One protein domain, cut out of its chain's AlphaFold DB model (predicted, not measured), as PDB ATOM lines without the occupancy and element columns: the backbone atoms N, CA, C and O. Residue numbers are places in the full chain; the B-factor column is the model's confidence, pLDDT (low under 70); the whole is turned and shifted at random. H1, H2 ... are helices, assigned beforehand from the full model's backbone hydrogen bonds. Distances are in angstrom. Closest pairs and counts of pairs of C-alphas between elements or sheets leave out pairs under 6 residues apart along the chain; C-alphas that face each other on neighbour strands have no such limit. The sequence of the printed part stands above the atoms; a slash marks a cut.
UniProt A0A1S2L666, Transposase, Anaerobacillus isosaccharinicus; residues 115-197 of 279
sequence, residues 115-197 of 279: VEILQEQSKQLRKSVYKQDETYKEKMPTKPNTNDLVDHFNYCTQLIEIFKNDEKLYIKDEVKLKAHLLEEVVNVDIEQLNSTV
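What this domain is: This is residues 115 to 197 of the 279 residues of the protein "Transposase" of Anaerobacillus isosaccharinicus (UniProt A0A1S2L666). Three helices, H1, H3 and H5, form a bundle; short H2 and H4 lie at one end, H6 past the other. The printed part has 83 residues, six named helices and no named strand. All helix and compact, it has a radius of gyration of the C-alphas of 12.8 A and spans 37 by 25 by 19 A.

Where its parts are: H1, residues 115 to 132, begins at C-alpha 115 (18.167, 38.853, -34.412). H2 is residues 134 to 137, H3 149 to 165, H4 167 to 170, H5 173 to 187. H6, residues 190 to 196, ends at C-alpha 196 (18.349, 40.205, -47.858).

How they stand to each other: H1 touches H5, opposite ways, the closest C-alphas, Leu 125 and Lys 178, 5.6 A apart. H3 touches H5, opposite ways, the closest C-alphas, 160 and 179, 6.5 A apart. In H1, H3, H5 and H6 every O i to N i+4 pair is within hydrogen-bond range.

The domain as a whole: The printed part has no cut. The link H2 to H3 is long. In the printed part 17 residues have pLDDT under 70, among them residues 188 to 197.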
ATOM      1  N   VAL A 115      18.469  39.213 -35.799       70.12
ATOM      2  CA  VAL A 115      18.167  38.853 -34.412       70.12
ATOM      3  C   VAL A 115      16.684  38.522 -34.216       70.12
ATOM      4  O   VAL A 115      16.357  37.456 -33.702       70.12
ATOM      5  N   GLU A 116      15.766  39.386 -34.645       70.75
ATOM      6  CA  GLU A 116      14.322  39.147 -34.544       70.75
ATOM      7  C   GLU A 116      13.846  37.940 -35.362       70.75
ATOM      8  O   GLU A 116      12.944  37.227 -34.916       70.75
ATOM      9  N   ILE A 117      14.454  37.669 -36.522       70.94
ATOM     10  CA  ILE A 117      14.160  36.466 -37.319       70.94
ATOM     11  C   ILE A 117      14.542  35.213 -36.519       70.94
ATOM     12  O   ILE A 117      13.720  34.307 -36.355       70.94
ATOM     13  N   LEU A 118      15.752  35.179 -35.951       75.50
ATOM     14  CA  LEU A 118      16.208  34.084 -35.087       75.50
ATOM     15  C   LEU A 118      15.327  33.946 -33.830       75.50
ATOM     16  O   LEU A 118      14.971  32.837 -33.416       75.50
ATOM     17  N   GLN A 119      14.908  35.061 -33.230       79.00
ATOM     18  CA  GLN A 119      14.001  35.069 -32.080       79.00
ATOM     19  C   GLN A 119      12.605  34.536 -32.433       79.00
ATOM     20  O   GLN A 119      12.014  33.786 -31.655       79.00
ATOM     21  N   GLU A 120      12.058  34.895 -33.592       79.00
ATOM     22  CA  GLU A 120      10.758  34.406 -34.033       79.00
ATOM     23  C   GLU A 120      10.791  32.905 -34.310       79.00
ATOM     24  O   GLU A 120       9.943  32.177 -33.789       79.00
ATOM     25  N   GLN A 121      11.784  32.436 -35.066       77.75
ATOM     26  CA  GLN A 121      11.921  31.020 -35.399       77.75
ATOM     27  C   GLN A 121      12.157  30.174 -34.141       77.75
ATOM     28  O   GLN A 121      11.462  29.182 -33.911       77.75
ATOM     29  N   SER A 122      13.026  30.626 -33.232       80.12
ATOM     30  CA  SER A 122      13.218  29.954 -31.940       80.12
ATOM     31  C   SER A 122      11.955  29.977 -31.065       80.12
ATOM     32  O   SER A 122      11.656  28.998 -30.376       80.12
ATOM     33  N   LYS A 123      11.149  31.048 -31.113       83.56
ATOM     34  CA  LYS A 123       9.851  31.124 -30.419       83.56
ATOM     35  C   LYS A 123       8.826  30.168 -31.024       83.56
ATOM     36  O   LYS A 123       8.073  29.554 -30.268       83.56
ATOM     37  N   GLN A 124       8.774  30.033 -32.347       82.06
ATOM     38  CA  GLN A 124       7.888  29.085 -33.026       82.06
ATOM     39  C   GLN A 124       8.253  27.640 -32.678       82.06
ATOM     40  O   GLN A 124       7.367  26.850 -32.336       82.06
ATOM     41  N   LEU A 125       9.546  27.311 -32.665       81.12
ATOM     42  CA  LEU A 125      10.034  25.997 -32.250       81.12
ATOM     43  C   LEU A 125       9.664  25.703 -30.788       81.12
ATOM     44  O   LEU A 125       9.005  24.704 -30.507       81.12
ATOM     45  N   ARG A 126       9.933  26.639 -29.868       80.75
ATOM     46  CA  ARG A 126       9.535  26.516 -28.452       80.75
ATOM     47  C   ARG A 126       8.037  26.334 -28.255       80.75
ATOM     48  O   ARG A 126       7.633  25.464 -27.496       80.75
ATOM     49  N   LYS A 127       7.202  27.123 -28.939       83.44
ATOM     50  CA  LYS A 127       5.737  26.977 -28.865       83.44
ATOM     51  C   LYS A 127       5.286  25.579 -29.271       83.44
ATOM     52  O   LYS A 127       4.378  25.033 -28.658       83.44
ATOM     53  N   SER A 128       5.924  25.014 -30.287       79.19
ATOM     54  CA  SER A 128       5.601  23.677 -30.792       79.19
ATOM     55  C   SER A 128       5.975  22.603 -29.786       79.19
ATOM     56  O   SER A 128       5.224  21.660 -29.592       79.19
ATOM     57  N   VAL A 129       7.088  22.795 -29.081       80.12
ATOM     58  CA  VAL A 129       7.541  21.893 -28.021       80.12
ATOM     59  C   VAL A 129       6.641  22.001 -26.795       80.12
ATOM     60  O   VAL A 129       6.161  20.984 -26.314       80.12
ATOM     61  N   TYR A 130       6.308  23.214 -26.349       80.38
ATOM     62  CA  TYR A 130       5.416  23.417 -25.200       80.38
ATOM     63  C   TYR A 130       3.994  22.916 -25.448       80.38
ATOM     64  O   TYR A 130       3.342  22.458 -24.521       80.38
ATOM     65  N   LYS A 131       3.512  22.980 -26.694       79.75
ATOM     66  CA  LYS A 131       2.218  22.396 -27.077       79.75
ATOM     67  C   LYS A 131       2.205  20.873 -26.907       79.75
ATOM     68  O   LYS A 131       1.143  20.288 -26.744       79.75
ATOM     69  N   GLN A 132       3.371  20.245 -27.001       75.62
ATOM     70  CA  GLN A 132       3.529  18.801 -26.942       75.62
ATOM     71  C   GLN A 132       3.828  18.315 -25.525       75.62
ATOM     72  O   GLN A 132       3.301  17.280 -25.130       75.62
ATOM     73  N   ASP A 133       4.670  19.041 -24.790       73.56
ATOM     74  CA  ASP A 133       5.007  18.741 -23.403       73.56
ATOM     75  C   ASP A 133       5.489  20.015 -22.680       73.56
ATOM     76  O   ASP A 133       6.471  20.661 -23.065       73.56
ATOM     77  N   GLU A 134       4.768  20.405 -21.628       74.50
ATOM     78  CA  GLU A 134       5.045  21.626 -20.869       74.50
ATOM     79  C   GLU A 134       6.257  21.506 -19.937       74.50
ATOM     80  O   GLU A 134       6.841  22.532 -19.576       74.50
ATOM     81  N   THR A 135       6.675  20.284 -19.586       73.75
ATOM     82  CA  THR A 135       7.809  20.031 -18.673       73.75
ATOM     83  C   THR A 135       9.143  20.501 -19.256       73.75
ATOM     84  O   THR A 135      10.080  20.837 -18.531       73.75
ATOM     85  N   TYR A 136       9.215  20.641 -20.580       72.31
ATOM     86  CA  TYR A 136      10.390  21.153 -21.276       72.31
ATOM     87  C   TYR A 136      10.653  22.643 -21.048       72.31
ATOM     88  O   TYR A 136      11.715  23.124 -21.439       72.31
ATOM     89  N   LYS A 137       9.753  23.395 -20.399       71.94
ATOM     90  CA  LYS A 137      10.019  24.797 -20.025       71.94
ATOM     91  C   LYS A 137      11.273  24.934 -19.148       71.94
ATOM     92  O   LYS A 137      11.990  25.915 -19.313       71.94
ATOM     93  N   GLU A 138      11.568  23.942 -18.305       69.25
ATOM     94  CA  GLU A 138      12.707  23.956 -17.369       69.25
ATOM     95  C   GLU A 138      14.044  23.553 -18.009       69.25
ATOM     96  O   GLU A 138      15.101  23.970 -17.546       69.25
ATOM     97  N   LYS A 139      14.015  22.778 -19.101       73.44
ATOM     98  CA  LYS A 139      15.219  22.280 -19.795       73.44
ATOM     99  C   LYS A 139      15.708  23.198 -20.919       73.44
ATOM    100  O   LYS A 139      16.686  22.888 -21.593       73.44
ATOM    101  N   MET A 140      15.000  24.296 -21.173       74.81
ATOM    102  CA  MET A 140      15.297  25.195 -22.287       74.81
ATOM    103  C   MET A 140      16.397  26.195 -21.918       74.81
ATOM    104  O   MET A 140      16.368  26.741 -20.815       74.81
ATOM    105  N   PRO A 141      17.313  26.522 -22.850       76.25
ATOM    106  CA  PRO A 141      18.386  27.472 -22.585       76.25
ATOM    107  C   PRO A 141      17.824  28.861 -22.258       76.25
ATOM    108  O   PRO A 141      16.740  29.247 -22.720       76.25
ATOM    109  N   THR A 142      18.550  29.640 -21.461       74.12
ATOM    110  CA  THR A 142      18.166  31.020 -21.150       74.12
ATOM    111  C   THR A 142      18.187  31.862 -22.417       74.12
ATOM    112  O   THR A 142      19.111  31.763 -23.221       74.12
ATOM    113  N   LYS A 143      17.155  32.687 -22.615       76.31
ATOM    114  CA  LYS A 143      17.135  33.615 -23.748       76.31
ATOM    115  C   LYS A 143      18.263  34.639 -23.564       76.31
ATOM    116  O   LYS A 143      18.398  35.145 -22.448       76.31
ATOM    117  N   PRO A 144      19.040  34.954 -24.609       73.31
ATOM    118  CA  PRO A 144      19.989  36.055 -24.536       73.31
ATOM    119  C   PRO A 144      19.226  37.370 -24.312       73.31
ATOM    120  O   PRO A 144      18.166  37.587 -24.901       73.31
ATOM    121  N   ASN A 145      19.751  38.214 -23.422       65.00
ATOM    122  CA  ASN A 145      19.226  39.560 -23.148       65.00
ATOM    123  C   ASN A 145      19.940  40.638 -23.984       65.00
ATOM    124  O   ASN A 145      19.542  41.801 -23.952       65.00
ATOM    125  N   THR A 146      20.996  40.261 -24.705       68.75
ATOM    126  CA  THR A 146      21.796  41.131 -25.567       68.75
ATOM    127  C   THR A 146      21.214  41.165 -26.974       68.75
ATOM    128  O   THR A 146      20.749  40.146 -27.475       68.75
ATOM    129  N   ASN A 147      21.296  42.311 -27.653       65.56
ATOM    130  CA  ASN A 147      20.886  42.444 -29.057       65.56
ATOM    131  C   ASN A 147      21.987  41.979 -30.038       65.56
ATOM    132  O   ASN A 147      22.010  42.389 -31.199       65.56
ATOM    133  N   ASP A 148      22.915  41.147 -29.557       72.12
ATOM    134  CA  ASP A 148      24.087  40.697 -30.295       72.12
ATOM    135  C   ASP A 148      23.776  39.448 -31.119       72.12
ATOM    136  O   ASP A 148      23.297  38.425 -30.627       72.12
ATOM    137  N   LEU A 149      24.096  39.525 -32.410       69.44
ATOM    138  CA  LEU A 149      23.854  38.462 -33.387       69.44
ATOM    139  C   LEU A 149      24.529  37.139 -32.992       69.44
ATOM    140  O   LEU A 149      23.930  36.077 -33.138       69.44
ATOM    141  N   VAL A 150      25.751  37.207 -32.455       73.38
ATOM    142  CA  VAL A 150      26.549  36.033 -32.061       73.38
ATOM    143  C   VAL A 150      25.901  35.276 -30.900       73.38
ATOM    144  O   VAL A 150      25.810  34.049 -30.942       73.38
ATOM    145  N   ASP A 151      25.379  35.991 -29.902       74.81
ATOM    146  CA  ASP A 151      24.680  35.390 -28.763       74.81
ATOM    147  C   ASP A 151      23.408  34.666 -29.217       74.81
ATOM    148  O   ASP A 151      23.118  33.549 -28.781       74.81
ATOM    149  N   HIS A 152      22.671  35.276 -30.148       73.38
ATOM    150  CA  HIS A 152      21.480  34.680 -30.743       73.38
ATOM    151  C   HIS A 152      21.789  33.453 -31.605       73.38
ATOM    152  O   HIS A 152      21.033  32.480 -31.546       73.38
ATOM    153  N   PHE A 153      22.894  33.461 -32.355       75.94
ATOM    154  CA  PHE A 153      23.368  32.286 -33.085       75.94
ATOM    155  C   PHE A 153      23.721  31.145 -32.135       75.94
ATOM    156  O   PHE A 153      23.166  30.057 -32.270       75.94
ATOM    157  N   ASN A 154      24.563  31.402 -31.129       78.75
ATOM    158  CA  ASN A 154      24.973  30.396 -30.145       78.75
ATOM    159  C   ASN A 154      23.768  29.782 -29.427       78.75
ATOM    160  O   ASN A 154      23.674  28.563 -29.279       78.75
ATOM    161  N   TYR A 155      22.810  30.620 -29.039       81.12
ATOM    162  CA  TYR A 155      21.567  30.174 -28.430       81.12
ATOM    163  C   TYR A 155      20.730  29.290 -29.370       81.12
ATOM    164  O   TYR A 155      20.192  28.272 -28.931       81.12
ATOM    165  N   CYS A 156      20.615  29.638 -30.658       79.62
ATOM    166  CA  CYS A 156      19.892  28.807 -31.624       79.62
ATOM    167  C   CYS A 156      20.596  27.463 -31.843       79.62
ATOM    168  O   CYS A 156      19.919  26.437 -31.884       79.62
ATOM    169  N   THR A 157      21.929  27.447 -31.901       80.25
ATOM    170  CA  THR A 157      22.727  26.219 -32.028       80.25
ATOM    171  C   THR A 157      22.545  25.299 -30.819       80.25
ATOM    172  O   THR A 157      22.212  24.132 -30.995       80.25
ATOM    173  N   GLN A 158      22.648  25.828 -29.595       82.00
ATOM    174  CA  GLN A 158      22.401  25.060 -28.362       82.00
ATOM    175  C   GLN A 158      20.984  24.488 -28.316       82.00
ATOM    176  O   GLN A 158      20.757  23.349 -27.913       82.00
ATOM    177  N   LEU A 159      20.009  25.289 -28.741       81.56
ATOM    178  CA  LEU A 159      18.617  24.882 -28.795       81.56
ATOM    179  C   LEU A 159      18.426  23.730 -29.798       81.56
ATOM    180  O   LEU A 159      17.766  22.755 -29.456       81.56
ATOM    181  N   ILE A 160      19.061  23.782 -30.974       81.12
ATOM    182  CA  ILE A 160      19.070  22.683 -31.958       81.12
ATOM    183  C   ILE A 160      19.749  21.421 -31.399       81.12
ATOM    184  O   ILE A 160      19.224  20.325 -31.587       81.12
ATOM    185  N   GLU A 161      20.876  21.546 -30.694       81.62
ATOM    186  CA  GLU A 161      21.584  20.401 -30.096       81.62
ATOM    187  C   GLU A 161      20.734  19.667 -29.054       81.62
ATOM    188  O   GLU A 161      20.646  18.439 -29.081       81.62
ATOM    189  N   ILE A 162      20.042  20.406 -28.180       79.25
ATOM    190  CA  ILE A 162      19.118  19.823 -27.195       79.25
ATOM    191  C   ILE A 162      18.014  19.023 -27.901       79.25
ATOM    192  O   ILE A 162      17.648  17.947 -27.432       79.25
ATOM    193  N   PHE A 163      17.517  19.503 -29.046       74.56
ATOM    194  CA  PHE A 163      16.513  18.773 -29.824       74.56
ATOM    195  C   PHE A 163      17.057  17.535 -30.521       74.56
ATOM    196  O   PHE A 163      16.370  16.520 -30.545       74.56
ATOM    197  N   LYS A 164      18.268  17.597 -31.085       75.25
ATOM    198  CA  LYS A 164      18.886  16.437 -31.746       75.25
ATOM    199  C   LYS A 164      19.199  15.314 -30.751       75.25
ATOM    200  O   LYS A 164      19.128  14.151 -31.125       75.25
ATOM    201  N   ASN A 165      19.494  15.660 -29.499       77.62
ATOM    202  CA  ASN A 165      19.797  14.693 -28.444       77.62
ATOM    203  C   ASN A 165      18.548  14.091 -27.769       77.62
ATOM    204  O   ASN A 165      18.664  13.057 -27.114       77.62
ATOM    205  N   ASP A 166      17.367  14.708 -27.900       78.06
ATOM    206  CA  ASP A 166      16.129  14.198 -27.299       78.06
ATOM    207  C   ASP A 166      15.245  13.476 -28.329       78.06
ATOM    208  O   ASP A 166      14.412  14.071 -29.023       78.06
ATOM    209  N   GLU A 167      15.402  12.152 -28.393       71.81
ATOM    210  CA  GLU A 167      14.668  11.275 -29.313       71.81
ATOM    211  C   GLU A 167      13.139  11.415 -29.190       71.81
ATOM    212  O   GLU A 167      12.426  11.317 -30.189       71.81
ATOM    213  N   LYS A 168      12.603  11.714 -27.994       72.25
ATOM    214  CA  LYS A 168      11.147  11.827 -27.777       72.25
ATOM    215  C   LYS A 168      10.538  13.037 -28.479       72.25
ATOM    216  O   LYS A 168       9.371  13.000 -28.876       72.25
ATOM    217  N   LEU A 169      11.311  14.110 -28.615       69.56
ATOM    218  CA  LEU A 169      10.904  15.317 -29.327       69.56
ATOM    219  C   LEU A 169      11.148  15.183 -30.832       69.56
ATOM    220  O   LEU A 169      10.339  15.676 -31.618       69.56
ATOM    221  N   TYR A 170      12.216  14.480 -31.221       69.69
ATOM    222  CA  TYR A 170      12.611  14.307 -32.619       69.69
ATOM    223  C   TYR A 170      11.651  13.419 -33.430       69.69
ATOM    224  O   TYR A 170      11.516  13.603 -34.638       69.69
ATOM    225  N   ILE A 171      10.915  12.514 -32.773       72.56
ATOM    226  CA  ILE A 171       9.876  11.684 -33.415       72.56
ATOM    227  C   ILE A 171       8.699  12.529 -33.944       72.56
ATOM    228  O   ILE A 171       7.962  12.085 -34.821       72.56
ATOM    229  N   LYS A 172       8.484  13.746 -33.427       76.50
ATOM    230  CA  LYS A 172       7.322  14.565 -33.796       76.50
ATOM    231  C   LYS A 172       7.620  15.439 -35.016       76.50
ATOM    232  O   LYS A 172       8.346  16.428 -34.910       76.50
ATOM    233  N   ASP A 173       6.949  15.149 -36.130       76.94
ATOM    234  CA  ASP A 173       7.141  15.833 -37.420       76.94
ATOM    235  C   ASP A 173       7.045  17.366 -37.333       76.94
ATOM    236  O   ASP A 173       7.883  18.072 -37.886       76.94
ATOM    237  N   GLU A 174       6.074  17.917 -36.592       77.88
ATOM    238  CA  GLU A 174       5.912  19.378 -36.474       77.88
ATOM    239  C   GLU A 174       7.123  20.054 -35.801       77.88
ATOM    240  O   GLU A 174       7.498  21.174 -36.157       77.88
ATOM    241  N   VAL A 175       7.738  19.378 -34.826       78.00
ATOM    242  CA  VAL A 175       8.923  19.879 -34.115       78.00
ATOM    243  C   VAL A 175      10.159  19.723 -34.998       78.00
ATOM    244  O   VAL A 175      10.934  20.671 -35.120       78.00
ATOM    245  N   LYS A 176      10.293  18.577 -35.679       81.06
ATOM    246  CA  LYS A 176      11.381  18.286 -36.622       81.06
ATOM    247  C   LYS A 176      11.442  19.308 -37.763       81.06
ATOM    248  O   LYS A 176      12.492  19.910 -37.977       81.06
ATOM    249  N   LEU A 177      10.312  19.593 -38.419       80.94
ATOM    250  CA  LEU A 177      10.230  20.572 -39.515       80.94
ATOM    251  C   LEU A 177      10.665  21.978 -39.072       80.94
ATOM    252  O   LEU A 177      11.409  22.664 -39.771       80.94
ATOM    253  N   LYS A 178      10.233  22.413 -37.882       81.69
ATOM    254  CA  LYS A 178      10.601  23.734 -37.346       81.69
ATOM    255  C   LYS A 178      12.063  23.796 -36.905       81.69
ATOM    256  O   LYS A 178      12.680  24.852 -37.023       81.69
ATOM    257  N   ALA A 179      12.627  22.687 -36.429       81.12
ATOM    258  CA  ALA A 179      14.047  22.592 -36.108       81.12
ATOM    259  C   ALA A 179      14.918  22.683 -37.367       81.12
ATOM    260  O   ALA A 179      15.864  23.466 -37.387       81.12
ATOM    261  N   HIS A 180      14.561  21.967 -38.436       81.38
ATOM    262  CA  HIS A 180      15.263  22.051 -39.719       81.38
ATOM    263  C   HIS A 180      15.147  23.438 -40.363       81.38
ATOM    264  O   HIS A 180      16.108  23.927 -40.953       81.38
ATOM    265  N   LEU A 181      14.001  24.114 -40.215       79.56
ATOM    266  CA  LEU A 181      13.847  25.498 -40.663       79.56
ATOM    267  C   LEU A 181      14.777  26.449 -39.896       79.56
ATOM    268  O   LEU A 181      15.434  27.286 -40.512       79.56
ATOM    269  N   LEU A 182      14.872  26.304 -38.568       80.69
ATOM    270  CA  LEU A 182      15.804  27.090 -37.756       80.69
ATOM    271  C   LEU A 182      17.263  26.798 -38.136       80.69
ATOM    272  O   LEU A 182      18.055  27.729 -38.247       80.69
ATOM    273  N   GLU A 183      17.609  25.534 -38.379       81.56
ATOM    274  CA  GLU A 183      18.939  25.124 -38.839       81.56
ATOM    275  C   GLU A 183      19.276  25.710 -40.217       81.56
ATOM    276  O   GLU A 183      20.397  26.169 -40.423       81.56
ATOM    277  N   GLU A 184      18.316  25.775 -41.146       76.19
ATOM    278  CA  GLU A 184      18.520  26.471 -42.419       76.19
ATOM    279  C   GLU A 184      18.808  27.957 -42.180       76.19
ATOM    280  O   GLU A 184      19.774  28.470 -42.730       76.19
ATOM    281  N   VAL A 185      18.035  28.640 -41.331       74.50
ATOM    282  CA  VAL A 185      18.244  30.070 -41.034       74.50
ATOM    283  C   VAL A 185      19.599  30.322 -40.366       74.50
ATOM    284  O   VAL A 185      20.248  31.313 -40.687       74.50
ATOM    285  N   VAL A 186      20.045  29.429 -39.478       74.88
ATOM    286  CA  VAL A 186      21.361  29.520 -38.824       74.88
ATOM    287  C   VAL A 186      22.503  29.295 -39.818       74.88
ATOM    288  O   VAL A 186      23.519  29.980 -39.751       74.88
ATOM    289  N   ASN A 187      22.334  28.358 -40.752       70.75
ATOM    290  CA  ASN A 187      23.334  28.033 -41.773       70.75
ATOM    291  C   ASN A 187      23.312  28.987 -42.981       70.75
ATOM    292  O   ASN A 187      24.195  28.919 -43.841       70.75
ATOM    293  N   VAL A 188      22.298  29.851 -43.090       65.19
ATOM    294  CA  VAL A 188      22.265  30.922 -44.087       65.19
ATOM    295  C   VAL A 188      23.298  31.971 -43.690       65.19
ATOM    296  O   VAL A 188      23.289  32.503 -42.586       65.19
ATOM    297  N   ASP A 189      24.198  32.248 -44.632       58.50
ATOM    298  CA  ASP A 189      25.336  33.144 -44.458       58.50
ATOM    299  C   ASP A 189      24.912  34.514 -43.901       58.50
ATOM    300  O   ASP A 189      23.889  35.070 -44.316       58.50
ATOM    301  N   ILE A 190      25.711  35.099 -43.003       54.53
ATOM    302  CA  ILE A 190      25.436  36.427 -42.420       54.53
ATOM    303  C   ILE A 190      25.385  37.483 -43.531       54.53
ATOM    304  O   ILE A 190      24.556  38.389 -43.486       54.53
ATOM    305  N   GLU A 191      26.200  37.336 -44.579       47.38
ATOM    306  CA  GLU A 191      26.133  38.174 -45.781       47.38
ATOM    307  C   GLU A 191      24.820  38.005 -46.557       47.38
ATOM    308  O   GLU A 191      24.375  38.941 -47.216       47.38
ATOM    309  N   GLN A 192      24.152  36.853 -46.467       53.78
ATOM    310  CA  GLN A 192      22.840  36.635 -47.068       53.78
ATOM    311  C   GLN A 192      21.731  37.248 -46.213       53.78
ATOM    312  O   GLN A 192      20.863  37.922 -46.757       53.78
ATOM    313  N   LEU A 193      21.788  37.107 -44.888       50.06
ATOM    314  CA  LEU A 193      20.911  37.864 -43.987       50.06
ATOM    315  C   LEU A 193      21.082  39.374 -44.222       50.06
ATOM    316  O   LEU A 193      20.091  40.073 -44.399       50.06
ATOM    317  N   ASN A 194      22.319  39.853 -44.369       43.88
ATOM    318  CA  ASN A 194      22.642  41.260 -44.619       43.88
ATOM    319  C   ASN A 194      22.399  41.742 -46.063       43.88
ATOM    320  O   ASN A 194      22.226  42.936 -46.263       43.88
ATOM    321  N   SER A 195      22.392  40.871 -47.077       42.47
ATOM    322  CA  SER A 195      22.011  41.229 -48.461       42.47
ATOM    323  C   SER A 195      20.510  41.091 -48.715       42.47
ATOM    324  O   SER A 195      19.972  41.790 -49.570       42.47
ATOM    325  N   THR A 196      19.820  40.248 -47.937       42.84
ATOM    326  CA  THR A 196      18.349  40.205 -47.858       42.84
ATOM    327  C   THR A 196      17.808  41.384 -47.044       42.84
ATOM    328  O   THR A 196      16.709  41.867 -47.327       42.84
ATOM    329  N   VAL A 197      18.611  41.931 -46.119       41.66
ATOM    330  CA  VAL A 197      18.542  43.341 -45.693       41.66
ATOM    331  C   VAL A 197      18.958  44.190 -46.898       41.66
ATOM    332  O   VAL A 197      20.046  44.753 -46.993       41.66
TER     333      VAL A 197